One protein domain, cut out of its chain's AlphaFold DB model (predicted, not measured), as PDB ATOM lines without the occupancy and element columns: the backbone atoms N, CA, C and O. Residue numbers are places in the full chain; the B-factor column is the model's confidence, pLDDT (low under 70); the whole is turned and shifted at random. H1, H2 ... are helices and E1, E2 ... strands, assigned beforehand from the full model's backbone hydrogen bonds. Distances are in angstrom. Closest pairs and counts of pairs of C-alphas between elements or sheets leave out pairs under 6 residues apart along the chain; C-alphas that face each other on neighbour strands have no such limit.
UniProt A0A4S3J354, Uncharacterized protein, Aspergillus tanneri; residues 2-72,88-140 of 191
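Overview. This is residues 2 to 72 and 88 to 140 of the 191 residues of an uncharacterized protein of Aspergillus tanneri (UniProt A0A4S3J354). A small three-stranded sheet, E1 E2 E3, stands between two helices, the long H2 slantwise over one face and H3 along the strands over the other. H2 runs on past the sheet, with H1 and H5 packed near its first residues and H4 at its last ones, in a flat outline of 46 by 43 by 20 A. The printed part has 124 residues, with named elements in the order H1 H2 E1 E2 E3 H3 H4 H5; the class is mixed, helices and strands, and the sheet's order E1 E2 E3 is antiparallel throughout. The whole is only just compact, close to loose, with a radius of gyration of the C-alphas of 16.3 A.

Along the chain. The sheet holds E1, residues 41 to 45, E2, residues 50 to 55 and 16.4 A long, and E3, residues 63 to 68 and 16.2 A long. H2, residues 15 to 36, measures 31.9 A from C-alpha 15 at (130.284, 152.172, 193.436) to C-alpha 36 at (137.515, 144.252, 163.379). H3, residues 94 to 106, measures 18.1 A. H1 is residues 3 to 6, H4 residues 113 to 122, and H5 residues 130 to 139, ending at C-alpha 139 at (121.378, 146.986, 194.034).

Arrangement. E1, E2 and E3 form a meander, each strand the antiparallel neighbour of the one before. In the hairpin E1 and E2, N 53 and O 42 are within hydrogen-bond range at 2.7 A; in the hairpin E2 and E3, N 52 and O 66 are at 2.8 A. With H2 and H3 on opposite faces of the sheet there are three layers, helices on both faces. H2 has a height over the sheet of 8.8 A, lies over E1 and E2, and runs slantwise to the strands, at 48 degrees to E2 on the local plane; its closest C-alphas to E1 are those of Met 34 and Gly 42, 6.7 A apart. H3 has a height of 9.5 A, also over E1 and E2, and runs along the strands, at 16 degrees to E2 on the local plane; the C-alphas of Tyr 41 and Ala 105, the closest of E1 and H3, are 5.7 A apart. H2 is the hub, touching three helices. Its residues 17 to 24 alone touch H1, closest at the C-alphas of Val 6 and Arg 21, 5.6 A. Its residues 18 to 22 alone touch H5, closest at the C-alphas of Ile 18 and Ile 137, 7.3 A, at a shallow tilt of 29 degrees, opposite ways. Its residues 35 to 36 alone touch H4, closest at the C-alphas of His 36 and Thr 116, 6.0 A, at a steep tilt of 35.2 degrees, only just past shallow, opposite ways. H3 and H4 are apart. Every O i to N i+4 pair is within hydrogen-bond range in H2, H3, H4 and H5; H1 is too short for one.

Size, cuts and confidence. The C-alphas farthest apart, of Lys 11 and Asn 88, are 49.2 A apart. Residues 73 to 87 are cut out, with 16.3 A between C-alphas 72 and 88. Of the links printed whole, none is long. Mean pLDDT of the printed part is 85.0; residues 7 to 12, 88 to 89 and 128 to 140 are under 70.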
ATOM      1  N   ASP A   2     144.199 149.864 183.415       79.50
ATOM      2  CA  ASP A   2     144.584 148.470 183.205       79.50
ATOM      3  C   ASP A   2     143.341 147.583 183.363       79.50
ATOM      4  O   ASP A   2     142.585 147.741 184.322       79.50
ATOM      5  N   LEU A   3     143.088 146.697 182.396       76.75
ATOM      6  CA  LEU A   3     141.917 145.817 182.419       76.75
ATOM      7  C   LEU A   3     142.067 144.699 183.458       76.75
ATOM      8  O   LEU A   3     141.055 144.240 183.988       76.75
ATOM      9  N   ASP A   4     143.296 144.305 183.800       76.75
ATOM     10  CA  ASP A   4     143.550 143.242 184.782       76.75
ATOM     11  C   ASP A   4     143.107 143.641 186.202       76.75
ATOM     12  O   ASP A   4     142.727 142.788 187.007       76.75
ATOM     13  N   GLU A   5     143.096 144.943 186.502       71.81
ATOM     14  CA  GLU A   5     142.585 145.482 187.768       71.81
ATOM     15  C   GLU A   5     141.056 145.472 187.832       71.81
ATOM     16  O   GLU A   5     140.478 145.262 188.894       71.81
ATOM     17  N   VAL A   6     140.401 145.685 186.690       70.75
ATOM     18  CA  VAL A   6     138.942 145.815 186.577       70.75
ATOM     19  C   VAL A   6     138.250 144.448 186.486       70.75
ATOM     20  O   VAL A   6     137.090 144.304 186.869       70.75
ATOM     21  N   LEU A   7     138.978 143.428 186.027       65.12
ATOM     22  CA  LEU A   7     138.518 142.042 185.902       65.12
ATOM     23  C   LEU A   7     138.214 141.342 187.229       65.12
ATOM     24  O   LEU A   7     137.495 140.345 187.247       65.12
ATOM     25  N   ARG A   8     138.794 141.800 188.341       64.69
ATOM     26  CA  ARG A   8     138.657 141.113 189.626       64.69
ATOM     27  C   ARG A   8     137.377 141.556 190.320       64.69
ATOM     28  O   ARG A   8     137.383 142.594 190.972       64.69
ATOM     29  N   LEU A   9     136.328 140.743 190.201       63.03
ATOM     30  CA  LEU A   9     135.141 140.841 191.049       63.03
ATOM     31  C   LEU A   9     135.550 140.653 192.514       63.03
ATOM     32  O   LEU A   9     136.074 139.602 192.900       63.03
ATOM     33  N   GLN A  10     135.355 141.688 193.319       62.69
ATOM     34  CA  GLN A  10     135.535 141.653 194.762       62.69
ATOM     35  C   GLN A  10     134.177 141.493 195.443       62.69
ATOM     36  O   GLN A  10     133.143 141.909 194.940       62.69
ATOM     37  N   LYS A  11     134.170 140.849 196.612       57.88
ATOM     38  CA  LYS A  11     132.933 140.548 197.348       57.88
ATOM     39  C   LYS A  11     132.258 141.803 197.927       57.88
ATOM     40  O   LYS A  11     131.072 141.771 198.228       57.88
ATOM     41  N   GLU A  12     133.020 142.884 198.075       66.69
ATOM     42  CA  GLU A  12     132.553 144.216 198.449       66.69
ATOM     43  C   GLU A  12     133.226 145.224 197.518       66.69
ATOM     44  O   GLU A  12     134.405 145.533 197.680       66.69
ATOM     45  N   GLU A  13     132.496 145.708 196.519       70.19
ATOM     46  CA  GLU A  13     133.009 146.729 195.605       70.19
ATOM     47  C   GLU A  13     132.477 148.112 195.936       70.19
ATOM     48  O   GLU A  13     131.315 148.284 196.318       70.19
ATOM     49  N   SER A  14     133.321 149.120 195.754       79.81
ATOM     50  CA  SER A  14     132.848 150.495 195.785       79.81
ATOM     51  C   SER A  14     131.971 150.771 194.549       79.81
ATOM     52  O   SER A  14     132.177 150.166 193.492       79.81
ATOM     53  N   PRO A  15     131.004 151.704 194.622       76.56
ATOM     54  CA  PRO A  15     130.284 152.172 193.436       76.56
ATOM     55  C   PRO A  15     131.220 152.676 192.324       76.56
ATOM     56  O   PRO A  15     130.926 152.515 191.142       76.56
ATOM     57  N   GLU A  16     132.371 153.247 192.690       79.94
ATOM     58  CA  GLU A  16     133.388 153.705 191.739       79.94
ATOM     59  C   GLU A  16     134.010 152.546 190.951       79.94
ATOM     60  O   GLU A  16     134.221 152.674 189.744       79.94
ATOM     61  N   ASP A  17     134.261 151.402 191.595       81.44
ATOM     62  CA  ASP A  17     134.811 150.214 190.936       81.44
ATOM     63  C   ASP A  17     133.827 149.602 189.938       81.44
ATOM     64  O   ASP A  17     134.221 149.269 188.814       81.44
ATOM     65  N   ILE A  18     132.540 149.560 190.292       80.44
ATOM     66  CA  ILE A  18     131.476 149.124 189.381       80.44
ATOM     67  C   ILE A  18     131.383 150.067 188.187       80.44
ATOM     68  O   ILE A  18     131.457 149.622 187.042       80.44
ATOM     69  N   CYS A  19     131.281 151.378 188.424       81.75
ATOM     70  CA  CYS A  19     131.232 152.376 187.355       81.75
ATOM     71  C   CYS A  19     132.460 152.274 186.442       81.75
ATOM     72  O   CYS A  19     132.335 152.289 185.215       81.75
ATOM     73  N   ARG A  20     133.652 152.095 187.022       84.62
ATOM     74  CA  ARG A  20     134.898 151.884 186.276       84.62
ATOM     75  C   ARG A  20     134.829 150.626 185.415       84.62
ATOM     76  O   ARG A  20     135.243 150.672 184.255       84.62
ATOM     77  N   ARG A  21     134.267 149.530 185.928       84.25
ATOM     78  CA  ARG A  21     134.062 148.289 185.170       84.25
ATOM     79  C   ARG A  21     133.061 148.437 184.038       84.25
ATOM     80  O   ARG A  21     133.324 147.963 182.935       84.25
ATOM     81  N   VAL A  22     131.963 149.146 184.262       84.25
ATOM     82  CA  VAL A  22     130.971 149.439 183.221       84.25
ATOM     83  C   VAL A  22     131.591 150.282 182.110       84.25
ATOM     84  O   VAL A  22     131.466 149.946 180.932       84.25
ATOM     85  N   VAL A  23     132.334 151.335 182.460       87.81
ATOM     86  CA  VAL A  23     133.048 152.165 181.478       87.81
ATOM     87  C   VAL A  23     134.082 151.335 180.717       87.81
ATOM     88  O   VAL A  23     134.160 151.429 179.490       87.81
ATOM     89  N   ALA A  24     134.832 150.471 181.406       89.25
ATOM     90  CA  ALA A  24     135.740 149.524 180.767       89.25
ATOM     91  C   ALA A  24     135.017 148.608 179.780       89.25
ATOM     92  O   ALA A  24     135.538 148.367 178.690       89.25
ATOM     93  N   ALA A  25     133.812 148.153 180.116       87.12
ATOM     94  CA  ALA A  25     133.018 147.303 179.247       87.12
ATOM     95  C   ALA A  25     132.552 148.010 177.987       87.12
ATOM     96  O   ALA A  25     132.741 147.492 176.885       87.12
ATOM     97  N   VAL A  26     132.024 149.222 178.137       89.62
ATOM     98  CA  VAL A  26     131.614 150.055 177.005       89.62
ATOM     99  C   VAL A  26     132.808 150.320 176.085       89.62
ATOM    100  O   VAL A  26     132.715 150.089 174.879       89.62
ATOM    101  N   ILE A  27     133.956 150.720 176.643       92.56
ATOM    102  CA  ILE A  27     135.176 150.978 175.865       92.56
ATOM    103  C   ILE A  27     135.656 149.707 175.163       92.56
ATOM    104  O   ILE A  27     135.947 149.757 173.969       92.56
ATOM    105  N   THR A  28     135.719 148.573 175.863       91.62
ATOM    106  CA  THR A  28     136.203 147.295 175.313       91.62
ATOM    107  C   THR A  28     135.303 146.801 174.184       91.62
ATOM    108  O   THR A  28     135.792 146.350 173.146       91.62
ATOM    109  N   GLN A  29     133.988 146.956 174.333       90.25
ATOM    110  CA  GLN A  29     133.025 146.597 173.300       90.25
ATOM    111  C   GLN A  29     133.189 147.467 172.047       90.25
ATOM    112  O   GLN A  29     133.265 146.939 170.934       90.25
ATOM    113  N   THR A  30     133.273 148.794 172.200       93.62
ATOM    114  CA  THR A  30     133.504 149.705 171.067       93.62
ATOM    115  C   THR A  30     134.859 149.436 170.413       93.62
ATOM    116  O   THR A  30     134.953 149.355 169.189       93.62
ATOM    117  N   PHE A  31     135.898 149.229 171.221       94.38
ATOM    118  CA  PHE A  31     137.241 148.886 170.775       94.38
ATOM    119  C   PHE A  31     137.261 147.597 169.943       94.38
ATOM    120  O   PHE A  31     137.884 147.575 168.883       94.38
ATOM    121  N   SER A  32     136.525 146.557 170.347       93.75
ATOM    122  CA  SER A  32     136.406 145.319 169.568       93.75
ATOM    123  C   SER A  32     135.908 145.595 168.145       93.75
ATOM    124  O   SER A  32     136.531 145.155 167.176       93.75
ATOM    125  N   TYR A  33     134.858 146.406 167.980       94.38
ATOM    126  CA  TYR A  33     134.377 146.790 166.648       94.38
ATOM    127  C   TYR A  33     135.403 147.605 165.856       94.38
ATOM    128  O   TYR A  33     135.560 147.383 164.654       94.38
ATOM    129  N   MET A  34     136.136 148.509 166.513       96.50
ATOM    130  CA  MET A  34     137.196 149.282 165.861       96.50
ATOM    131  C   MET A  34     138.303 148.380 165.313       96.50
ATOM    132  O   MET A  34     138.736 148.572 164.180       96.50
ATOM    133  N   ILE A  35     138.732 147.369 166.073       96.44
ATOM    134  CA  ILE A  35     139.755 146.417 165.628       96.44
ATOM    135  C   ILE A  35     139.272 145.613 164.421       96.44
ATOM    136  O   ILE A  35     139.982 145.542 163.418       96.44
ATOM    137  N   HIS A  36     138.061 145.053 164.479       94.25
ATOM    138  CA  HIS A  36     137.515 144.252 163.379       94.25
ATOM    139  C   HIS A  36     137.268 145.088 162.114       94.25
ATOM    140  O   HIS A  36     137.463 144.594 161.005       94.25
ATOM    141  N   GLY A  37     136.877 146.355 162.272       94.06
ATOM    142  CA  GLY A  37     136.662 147.295 161.170       94.06
ATOM    143  C   GLY A  37     137.920 148.018 160.679       94.06
ATOM    144  O   GLY A  37     137.825 148.814 159.748       94.06
ATOM    145  N   GLY A  38     139.084 147.802 161.303       95.88
ATOM    146  CA  GLY A  38     140.316 148.518 160.959       95.88
ATOM    147  C   GLY A  38     140.239 150.029 161.212       95.88
ATOM    148  O   GLY A  38     140.837 150.809 160.473       95.88
ATOM    149  N   LEU A  39     139.486 150.461 162.222       96.69
ATOM    150  CA  LEU A  39     139.238 151.870 162.520       96.69
ATOM    151  C   LEU A  39     140.277 152.423 163.502       96.69
ATOM    152  O   LEU A  39     140.536 151.841 164.554       96.69
ATOM    153  N   GLU A  40     140.844 153.591 163.187       97.06
ATOM    154  CA  GLU A  40     141.688 154.332 164.134       97.06
ATOM    155  C   GLU A  40     140.860 155.086 165.174       97.06
ATOM    156  O   GLU A  40     141.263 155.162 166.331       97.06
ATOM    157  N   TYR A  41     139.717 155.632 164.763       97.50
ATOM    158  CA  TYR A  41     138.865 156.493 165.573       97.50
ATOM    159  C   TYR A  41     137.479 155.876 165.742       97.50
ATOM    160  O   TYR A  41     136.911 155.333 164.797       97.50
ATOM    161  N   GLY A  42     136.932 155.986 166.946       95.56
ATOM    162  CA  GLY A  42     135.570 155.579 167.288       95.56
ATOM    163  C   GLY A  42     135.112 156.329 168.531       95.56
ATOM    164  O   GLY A  42     135.911 157.023 169.150       95.56
ATOM    165  N   TYR A  43     133.841 156.239 168.900       95.94
ATOM    166  CA  TYR A  43     133.376 156.798 170.167       95.94
ATOM    167  C   TYR A  43     132.161 156.037 170.692       95.94
ATOM    168  O   TYR A  43     131.440 155.400 169.922       95.94
ATOM    169  N   ALA A  44     131.940 156.129 171.999       93.56
ATOM    170  CA  ALA A  44     130.695 155.753 172.659       93.56
ATOM    171  C   ALA A  44     130.014 157.011 173.221       93.56
ATOM    172  O   ALA A  44     130.680 158.011 173.491       93.56
ATOM    173  N   CYS A  45     128.692 156.976 173.371       89.25
ATOM    174  CA  CYS A  45     127.912 158.083 173.918       89.25
ATOM    175  C   CYS A  45     126.867 157.538 174.893       89.25
ATOM    176  O   CYS A  45     126.195 156.555 174.581       89.25
ATOM    177  N   THR A  46     126.742 158.179 176.054       84.75
ATOM    178  CA  THR A  46     125.740 157.851 177.085       84.75
ATOM    179  C   THR A  46     124.494 158.737 177.005       84.75
ATOM    180  O   THR A  46     123.548 158.536 177.757       84.75
ATOM    181  N   GLY A  47     124.474 159.709 176.090       80.38
ATOM    182  CA  GLY A  47     123.465 160.770 176.009       80.38
ATOM    183  C   GLY A  47     123.925 162.070 176.670       80.38
ATOM    184  O   GLY A  47     123.638 163.141 176.149       80.38
ATOM    185  N   GLU A  48     124.718 161.966 177.736       81.75
ATOM    186  CA  GLU A  48     125.275 163.107 178.481       81.75
ATOM    187  C   GLU A  48     126.770 163.292 178.232       81.75
ATOM    188  O   GLU A  48     127.267 164.414 178.176       81.75
ATOM    189  N   ALA A  49     127.486 162.184 178.042       88.25
ATOM    190  CA  ALA A  49     128.924 162.179 177.854       88.25
ATOM    191  C   ALA A  49     129.322 161.440 176.577       88.25
ATOM    192  O   ALA A  49     128.674 160.483 176.137       88.25
ATOM    193  N   PHE A  50     130.441 161.872 176.005       91.75
ATOM    194  CA  PHE A  50     131.104 161.235 174.877       91.75
ATOM    195  C   PHE A  50     132.442 160.660 175.325       91.75
ATOM    196  O   PHE A  50     133.258 161.352 175.927       91.75
ATOM    197  N   ILE A  51     132.693 159.402 174.972       94.62
ATOM    198  CA  ILE A  51     133.981 158.741 175.168       94.62
ATOM    199  C   ILE A  51     134.597 158.547 173.787       94.62
ATOM    200  O   ILE A  51     134.284 157.589 173.080       94.62
ATOM    201  N   PHE A  52     135.452 159.481 173.384       95.94
ATOM    202  CA  PHE A  52     136.169 159.430 172.115       95.94
ATOM    203  C   PHE A  52     137.369 158.504 172.228       95.94
ATOM    204  O   PHE A  52     138.165 158.637 173.149       95.94
ATOM    205  N   LEU A  53     137.529 157.599 171.271       97.25
ATOM    206  CA  LEU A  53     138.537 156.547 171.271       97.25
ATOM    207  C   LEU A  53     139.513 156.708 170.109       97.25
ATOM    208  O   LEU A  53     139.142 157.094 168.996       97.25
ATOM    209  N   ARG A  54     140.770 156.343 170.363       97.06
ATOM    210  CA  ARG A  54     141.814 156.230 169.348       97.06
ATOM    211  C   ARG A  54     142.665 154.987 169.570       97.06
ATOM    212  O   ARG A  54     143.197 154.789 170.658       97.06
ATOM    213  N   VAL A  55     142.870 154.201 168.522       96.62
ATOM    214  CA  VAL A  55     143.781 153.047 168.519       96.62
ATOM    215  C   VAL A  55     144.953 153.360 167.607       96.62
ATOM    216  O   VAL A  55     144.736 153.696 166.449       96.62
ATOM    217  N   LEU A  56     146.194 153.247 168.078       95.06
ATOM    218  CA  LEU A  56     147.370 153.496 167.235       95.06
ATOM    219  C   LEU A  56     147.659 152.309 166.308       95.06
ATOM    220  O   LEU A  56     147.311 151.172 166.616       95.06
ATOM    221  N   TYR A  57     148.306 152.577 165.172       93.25
ATOM    222  CA  TYR A  57     148.638 151.538 164.193       93.25
ATOM    223  C   TYR A  57     149.612 150.499 164.774       93.25
ATOM    224  O   TYR A  57     149.353 149.299 164.691       93.25
ATOM    225  N   ASP A  58     150.690 150.960 165.415       93.19
ATOM    226  CA  ASP A  58     151.774 150.094 165.907       93.19
ATOM    227  C   ASP A  58     151.430 149.374 167.218       93.19
ATOM    228  O   ASP A  58     151.950 148.293 167.518       93.19
ATOM    229  N   ASN A  59     150.514 149.956 167.995       93.56
ATOM    230  CA  ASN A  59     150.085 149.424 169.279       93.56
ATOM    231  C   ASN A  59     148.561 149.209 169.323       93.56
ATOM    232  O   ASN A  59     147.850 149.987 169.962       93.56
ATOM    233  N   PRO A  60     148.048 148.143 168.676       92.94
ATOM    234  CA  PRO A  60     146.629 147.808 168.727       92.94
ATOM    235  C   PRO A  60     146.175 147.358 170.119       92.94
ATOM    236  O   PRO A  60     144.982 147.305 170.352       92.94
ATOM    237  N   SER A  61     147.090 147.042 171.045       92.25
ATOM    238  CA  SER A  61     146.776 146.577 172.406       92.25
ATOM    239  C   SER A  61     146.371 147.692 173.368       92.25
ATOM    240  O   SER A  61     146.026 147.413 174.511       92.25
ATOM    241  N   THR A  62     146.411 148.950 172.932       92.75
ATOM    242  CA  THR A  62     146.060 150.097 173.766       92.75
ATOM    243  C   THR A  62     145.074 150.991 173.034       92.75
ATOM    244  O   THR A  62     145.327 151.446 171.917       92.75
ATOM    245  N   VAL A  63     143.961 151.283 173.704       94.94
ATOM    246  CA  VAL A  63     143.009 152.308 173.285       94.94
ATOM    247  C   VAL A  63     143.203 153.553 174.145       94.94
ATOM    248  O   VAL A  63     143.200 153.497 175.373       94.94
ATOM    249  N   TYR A  64     143.399 154.686 173.486       95.06
ATOM    250  CA  TYR A  64     143.393 155.998 174.120       95.06
ATOM    251  C   TYR A  64     141.963 156.503 174.145       95.06
ATOM    252  O   TYR A  64     141.248 156.343 173.154       95.06
ATOM    253  N   TYR A  65     141.564 157.135 175.242       94.38
ATOM    254  CA  TYR A  65     140.243 157.729 175.360       94.38
ATOM    255  C   TYR A  65     140.319 159.195 175.783       94.38
ATOM    256  O   TYR A  65     141.268 159.621 176.441       94.38
ATOM    257  N   TYR A  66     139.304 159.955 175.391       91.81
ATOM    258  CA  TYR A  66     139.016 161.299 175.870       91.81
ATOM    259  C   TYR A  66     137.536 161.354 176.249       91.81
ATOM    260  O   TYR A  66     136.679 161.029 175.426       91.81
ATOM    261  N   LEU A  67     137.259 161.714 177.500       89.81
ATOM    262  CA  LEU A  67     135.908 161.911 178.013       89.81
ATOM    263  C   LEU A  67     135.526 163.377 177.824       89.81
ATOM    264  O   LEU A  67     136.298 164.256 178.200       89.81
ATOM    265  N   SER A  68     134.339 163.617 177.278       86.50
ATOM    266  CA  SER A  68     133.735 164.943 177.244       86.50
ATOM    267  C   SER A  68     132.331 164.911 177.799       86.50
ATOM    268  O   SER A  68     131.580 163.980 177.501       86.50
ATOM    269  N   VAL A  69     131.969 165.954 178.538       87.38
ATOM    270  CA  VAL A  69     130.640 166.139 179.120       87.38
ATOM    271  C   VAL A  69     130.152 167.515 178.671       87.38
ATOM    272  O   VAL A  69     130.375 168.507 179.362       87.38
ATOM    273  N   PRO A  70     129.520 167.621 177.486       80.25
ATOM    274  CA  PRO A  70     129.221 168.914 176.872       80.25
ATOM    275  C   PRO A  70     128.371 169.857 177.727       80.25
ATOM    276  O   PRO A  70     128.476 171.073 177.575       80.25
ATOM    277  N   GLU A  71     127.527 169.315 178.608       74.75
ATOM    278  CA  GLU A  71     126.767 170.116 179.572       74.75
ATOM    279  C   GLU A  71     127.684 170.852 180.554       74.75
ATOM    280  O   GLU A  71     127.480 172.035 180.809       74.75
ATOM    281  N   GLU A  72     128.736 170.199 181.043       71.06
ATOM    282  CA  GLU A  72     129.743 170.827 181.899       71.06
ATOM    283  C   GLU A  72     130.688 171.716 181.084       71.06
ATOM    284  O   GLU A  72     131.034 172.811 181.521       71.06
ATOM    285  N   ASN A  88     134.095 182.279 170.061       63.47
ATOM    286  CA  ASN A  88     133.122 181.239 169.760       63.47
ATOM    287  C   ASN A  88     133.525 179.878 170.374       63.47
ATOM    288  O   ASN A  88     134.455 179.210 169.915       63.47
ATOM    289  N   ARG A  89     132.791 179.449 171.408       69.25
ATOM    290  CA  ARG A  89     132.977 178.169 172.117       69.25
ATOM    291  C   ARG A  89     132.167 177.004 171.536       69.25
ATOM    292  O   ARG A  89     132.088 175.956 172.164       69.25
ATOM    293  N   LEU A  90     131.616 177.129 170.322       77.06
ATOM    294  CA  LEU A  90     130.876 176.042 169.655       77.06
ATOM    295  C   LEU A  90     131.671 174.729 169.584       77.06
ATOM    296  O   LEU A  90     131.072 173.660 169.604       77.06
ATOM    297  N   HIS A  91     133.004 174.796 169.549       76.06
ATOM    298  CA  HIS A  91     133.886 173.626 169.559       76.06
ATOM    299  C   HIS A  91     133.808 172.780 170.845       76.06
ATOM    300  O   HIS A  91     134.237 171.632 170.811       76.06
ATOM    301  N   LEU A  92     133.261 173.317 171.941       78.56
ATOM    302  CA  LEU A  92     133.023 172.603 173.203       78.56
ATOM    303  C   LEU A  92     131.643 171.931 173.255       78.56
ATOM    304  O   LEU A  92     131.401 171.073 174.093       78.56
ATOM    305  N   THR A  93     130.731 172.290 172.346       83.94
ATOM    306  CA  THR A  93     129.412 171.647 172.277       83.94
ATOM    307  C   THR A  93     129.529 170.212 171.774       83.94
ATOM    308  O   THR A  93     130.410 169.908 170.966       83.94
ATOM    309  N   ALA A  94     128.565 169.362 172.143       86.62
ATOM    310  CA  ALA A  94     128.446 167.997 171.625       86.62
ATOM    311  C   ALA A  94     128.569 167.953 170.091       86.62
ATOM    312  O   ALA A  94     129.337 167.171 169.535       86.62
ATOM    313  N   LEU A  95     127.859 168.851 169.394       88.31
ATOM    314  CA  LEU A  95     127.900 168.949 167.935       88.31
ATOM    315  C   LEU A  95     129.275 169.370 167.417       88.31
ATOM    316  O   LEU A  95     129.771 168.769 166.466       88.31
ATOM    317  N   GLY A  96     129.897 170.381 168.026       88.75
ATOM    318  CA  GLY A  96     131.220 170.854 167.623       88.75
ATOM    319  C   GLY A  96     132.291 169.780 167.787       88.75
ATOM    320  O   GLY A  96     133.089 169.559 166.873       88.75
ATOM    321  N   GLN A  97     132.262 169.061 168.906       90.81
ATOM    322  CA  GLN A  97     133.194 167.976 169.193       90.81
ATOM    323  C   GLN A  97     132.988 166.779 168.268       90.81
ATOM    324  O   GLN A  97     133.951 166.310 167.660       90.81
ATOM    325  N   VAL A  98     131.745 166.314 168.088       92.69
ATOM    326  CA  VAL A  98     131.432 165.200 167.176       92.69
ATOM    327  C   VAL A  98     131.785 165.559 165.734       92.69
ATOM    328  O   VAL A  98     132.356 164.730 165.022       92.69
ATOM    329  N   LEU A  99     131.517 166.792 165.295       93.62
ATOM    330  CA  LEU A  99     131.907 167.267 163.968       93.62
ATOM    331  C   LEU A  99     133.430 167.247 163.799       93.62
ATOM    332  O   LEU A  99     133.932 166.663 162.837       93.62
ATOM    333  N   ALA A 100     134.169 167.846 164.734       92.19
ATOM    334  CA  ALA A 100     135.629 167.883 164.692       92.19
ATOM    335  C   ALA A 100     136.231 166.468 164.693       92.19
ATOM    336  O   ALA A 100     137.137 166.171 163.909       92.19
ATOM    337  N   PHE A 101     135.692 165.579 165.528       94.56
ATOM    338  CA  PHE A 101     136.111 164.186 165.610       94.56
ATOM    339  C   PHE A 101     135.829 163.426 164.310       94.56
ATOM    340  O   PHE A 101     136.712 162.745 163.793       94.56
ATOM    341  N   THR A 102     134.642 163.600 163.728       95.50
ATOM    342  CA  THR A 102     134.255 162.962 162.461       95.50
ATOM    343  C   THR A 102     135.149 163.428 161.315       95.50
ATOM    344  O   THR A 102     135.674 162.610 160.563       95.50
ATOM    345  N   LEU A 103     135.397 164.737 161.205       95.94
ATOM    346  CA  LEU A 103     136.303 165.291 160.194       95.94
ATOM    347  C   LEU A 103     137.733 164.763 160.350       95.94
ATOM    348  O   LEU A 103     138.423 164.546 159.355       95.94
ATOM    349  N   ARG A 104     138.183 164.540 161.589       94.56
ATOM    350  CA  ARG A 104     139.475 163.908 161.868       94.56
ATOM    351  C   ARG A 104     139.485 162.436 161.454       94.56
ATOM    352  O   ARG A 104     140.452 162.007 160.832       94.56
ATOM    353  N   ALA A 105     138.421 161.693 161.753       95.31
ATOM    354  CA  ALA A 105     138.295 160.279 161.414       95.31
ATOM    355  C   ALA A 105     138.282 160.040 159.898       95.31
ATOM    356  O   ALA A 105     138.999 159.170 159.416       95.31
ATOM    357  N   LEU A 106     137.559 160.866 159.134       95.44
ATOM    358  CA  LEU A 106     137.455 160.749 157.672       95.44
ATOM    359  C   LEU A 106     138.781 160.956 156.926       95.44
ATOM    360  O   LEU A 106     138.908 160.547 155.775       95.44
ATOM    361  N   ARG A 107     139.770 161.601 157.554       95.56
ATOM    362  CA  ARG A 107     141.108 161.782 156.966       95.56
ATOM    363  C   ARG A 107     141.985 160.541 157.088       95.56
ATOM    364  O   ARG A 107     143.028 160.490 156.443       95.56
ATOM    365  N   VAL A 108     141.601 159.583 157.927       95.19
ATOM    366  CA  VAL A 108     142.377 158.370 158.162       95.19
ATOM    367  C   VAL A 108     141.763 157.216 157.371       95.19
ATOM    368  O   VAL A 108     140.578 156.929 157.546       95.19
ATOM    369  N   PRO A 109     142.535 156.546 156.498       93.56
ATOM    370  CA  PRO A 109     142.043 155.374 155.791       93.56
ATOM    371  C   PRO A 109     141.787 154.224 156.769       93.56
ATOM    372  O   PRO A 109     142.478 154.074 157.780       93.56
ATOM    373  N   THR A 110     140.815 153.375 156.442       94.81
ATOM    374  CA  THR A 110     140.620 152.122 157.173       94.81
ATOM    375  C   THR A 110     141.826 151.214 156.970       94.81
ATOM    376  O   THR A 110     142.392 151.141 155.876       94.81
ATOM    377  N   ARG A 111     142.217 150.514 158.029       95.81
ATOM    378  CA  ARG A 111     143.346 149.586 158.013       95.81
ATOM    379  C   ARG A 111     142.984 148.329 157.233       95.81
ATOM    380  O   ARG A 111     141.819 147.948 157.141       95.81
ATOM    381  N   ASP A 112     143.997 147.716 156.640       95.62
ATOM    382  CA  ASP A 112     143.825 146.559 155.776       95.62
ATOM    383  C   ASP A 112     143.580 145.265 156.567       95.62
ATOM    384  O   ASP A 112     143.710 145.195 157.792       95.62
ATOM    385  N   ILE A 113     143.227 144.207 155.837       96.00
ATOM    386  CA  ILE A 113     142.904 142.907 156.431       96.00
ATOM    387  C   ILE A 113     144.112 142.251 157.114       96.00
ATOM    388  O   ILE A 113     143.954 141.479 158.061       96.00
ATOM    389  N   ALA A 114     145.326 142.556 156.645       96.44
ATOM    390  CA  ALA A 114     146.555 142.060 157.247       96.44
ATOM    391  C   ALA A 114     146.743 142.661 158.644       96.44
ATOM    392  O   ALA A 114     147.007 141.926 159.602       96.44
ATOM    393  N   TRP A 115     146.534 143.974 158.780       96.38
ATOM    394  CA  TRP A 115     146.574 144.648 160.068       96.38
ATOM    395  C   TRP A 115     145.490 144.133 161.017       96.38
ATOM    396  O   TRP A 115     145.813 143.775 162.149       96.38
ATOM    397  N   THR A 116     144.229 144.029 160.576       96.31
ATOM    398  CA  THR A 116     143.131 143.578 161.457       96.31
ATOM    399  C   THR A 116     143.347 142.145 161.935       96.31
ATOM    400  O   THR A 116     143.239 141.875 163.130       96.31
ATOM    401  N   THR A 117     143.753 141.236 161.045       95.94
ATOM    402  CA  THR A 117     144.064 139.841 161.400       95.94
ATOM    403  C   THR A 117     145.213 139.763 162.406       95.94
ATOM    404  O   THR A 117     145.153 138.997 163.368       95.94
ATOM    405  N   SER A 118     146.263 140.565 162.213       95.50
ATOM    406  CA  SER A 118     147.391 140.642 163.147       95.50
ATOM    407  C   SER A 118     146.961 141.177 164.517       95.50
ATOM    408  O   SER A 118     147.313 140.598 165.545       95.50
ATOM    409  N   ALA A 119     146.153 142.239 164.541       94.88
ATOM    410  CA  ALA A 119     145.627 142.824 165.767       94.88
ATOM    411  C   ALA A 119     144.754 141.823 166.540       94.88
ATOM    412  O   ALA A 119     145.024 141.571 167.710       94.88
ATOM    413  N   VAL A 120     143.783 141.179 165.882       94.56
ATOM    414  CA  VAL A 120     142.904 140.176 166.507       94.56
ATOM    415  C   VAL A 120     143.707 139.020 167.108       94.56
ATOM    416  O   VAL A 120     143.422 138.598 168.221       94.56
ATOM    417  N   ARG A 121     144.764 138.544 166.434       93.94
ATOM    418  CA  ARG A 121     145.622 137.466 166.963       93.94
ATOM    419  C   ARG A 121     146.424 137.862 168.205       93.94
ATOM    420  O   ARG A 121     146.828 136.984 168.962       93.94
ATOM    421  N   ARG A 122     146.714 139.153 168.382       92.06
ATOM    422  CA  ARG A 122     147.479 139.683 169.524       92.06
ATOM    423  C   ARG A 122     146.597 140.003 170.727       92.06
ATOM    424  O   ARG A 122     147.107 140.068 171.843       92.06
ATOM    425  N   LEU A 123     145.316 140.271 170.498       91.00
ATOM    426  CA  LEU A 123     144.382 140.709 171.525       91.00
ATOM    427  C   LEU A 123     143.725 139.507 172.198       91.00
ATOM    428  O   LEU A 123     143.364 138.529 171.549       91.00
ATOM    429  N   LYS A 124     143.567 139.595 173.516       86.88
ATOM    430  CA  LYS A 124     142.810 138.614 174.292       86.88
ATOM    431  C   LYS A 124     141.345 139.031 174.331       86.88
ATOM    432  O   LYS A 124     141.047 140.223 174.412       86.88
ATOM    433  N   THR A 125     140.448 138.053 174.304       84.31
ATOM    434  CA  THR A 125     139.029 138.291 174.572       84.31
ATOM    435  C   THR A 125     138.847 138.579 176.052       84.31
ATOM    436  O   THR A 125     139.419 137.898 176.901       84.31
ATOM    437  N   TRP A 126     138.059 139.602 176.348       80.31
ATOM    438  CA  TRP A 126     137.671 139.939 177.705       80.31
ATOM    439  C   TRP A 126     136.373 139.203 178.042       80.31
ATOM    440  O   TRP A 126     135.346 139.450 177.410       80.31
ATOM    441  N   GLU A 127     136.433 138.255 178.978       74.25
ATOM    442  CA  GLU A 127     135.262 137.507 179.442       74.25
ATOM    443  C   GLU A 127     134.639 138.237 180.635       74.25
ATOM    444  O   GLU A 127     135.245 138.326 181.700       74.25
ATOM    445  N   MET A 128     133.430 138.768 180.449       67.12
ATOM    446  CA  MET A 128     132.605 139.303 181.529       67.12
ATOM    447  C   MET A 128     131.175 138.788 181.422       67.12
ATOM    448  O   MET A 128     130.619 138.713 180.324       67.12
ATOM    449  N   VAL A 129     130.572 138.485 182.571       66.81
ATOM    450  CA  VAL A 129     129.149 138.158 182.687       66.81
ATOM    451  C   VAL A 129     128.385 139.469 182.860       66.81
ATOM    452  O   VAL A 129     128.598 140.205 183.817       66.81
ATOM    453  N   TYR A 130     127.561 139.811 181.871       59.03
ATOM    454  CA  TYR A 130     126.875 141.105 181.806       59.03
ATOM    455  C   TYR A 130     125.703 141.208 182.794       59.03
ATOM    456  O   TYR A 130     125.432 142.296 183.296       59.03
ATOM    457  N   ASP A 131     125.044 140.081 183.082       59.09
ATOM    458  CA  ASP A 131     123.885 140.017 183.979       59.09
ATOM    459  C   ASP A 131     124.281 140.395 185.416       59.09
ATOM    460  O   ASP A 131     123.667 141.283 186.002       59.09
ATOM    461  N   ASP A 132     125.406 139.860 185.903       61.94
ATOM    462  CA  ASP A 132     125.946 140.161 187.237       61.94
ATOM    463  C   ASP A 132     126.216 141.665 187.444       61.94
ATOM    464  O   ASP A 132     126.077 142.181 188.550       61.94
ATOM    465  N   LEU A 133     126.571 142.398 186.381       64.12
ATOM    466  CA  LEU A 133     126.854 143.835 186.476       64.12
ATOM    467  C   LEU A 133     125.615 144.704 186.498       64.12
ATOM    468  O   LEU A 133     125.603 145.728 187.178       64.12
ATOM    469  N   LEU A 134     124.599 144.344 185.719       61.69
ATOM    470  CA  LEU A 134     123.345 145.085 185.730       61.69
ATOM    471  C   LEU A 134     122.621 144.911 187.063       61.69
ATOM    472  O   LEU A 134     122.059 145.885 187.567       61.69
ATOM    473  N   ASP A 135     122.696 143.713 187.639       63.53
ATOM    474  CA  ASP A 135     122.143 143.424 188.957       63.53
ATOM    475  C   ASP A 135     122.889 144.216 190.047       63.53
ATOM    476  O   ASP A 135     122.255 144.882 190.865       63.53
ATOM    477  N   GLU A 136     124.226 144.282 190.002       63.56
ATOM    478  CA  GLU A 136     125.014 145.027 190.997       63.56
ATOM    479  C   GLU A 136     124.787 146.556 190.944       63.56
ATOM    480  O   GLU A 136     124.762 147.229 191.979       63.56
ATOM    481  N   ILE A 137     124.575 147.119 189.747       65.06
ATOM    482  CA  ILE A 137     124.213 148.537 189.561       65.06
ATOM    483  C   ILE A 137     122.806 148.821 190.091       65.06
ATOM    484  O   ILE A 137     122.568 149.904 190.613       65.06
ATOM    485  N   ALA A 138     121.867 147.886 189.933       60.66
ATOM    486  CA  ALA A 138     120.504 148.050 190.429       60.66
ATOM    487  C   ALA A 138     120.426 147.947 191.961       60.66
ATOM    488  O   ALA A 138     119.565 148.577 192.571       60.66
ATOM    489  N   GLU A 139     121.315 147.164 192.579       59.66
ATOM    490  CA  GLU A 139     121.378 146.986 194.034       59.66
ATOM    491  C   GLU A 139     122.022 148.163 194.772       59.66
ATOM    492  O   GLU A 139     121.652 148.455 195.913       59.66
ATOM    493  N   LYS A 140     122.992 148.844 194.156       61.38
ATOM    494  CA  LYS A 140     123.620 150.028 194.747       61.38
ATOM    495  C   LYS A 140     122.889 151.251 194.222       61.38
ATOM    496  O   LYS A 140     122.911 151.486 193.026       61.38
TER     497      LYS A 140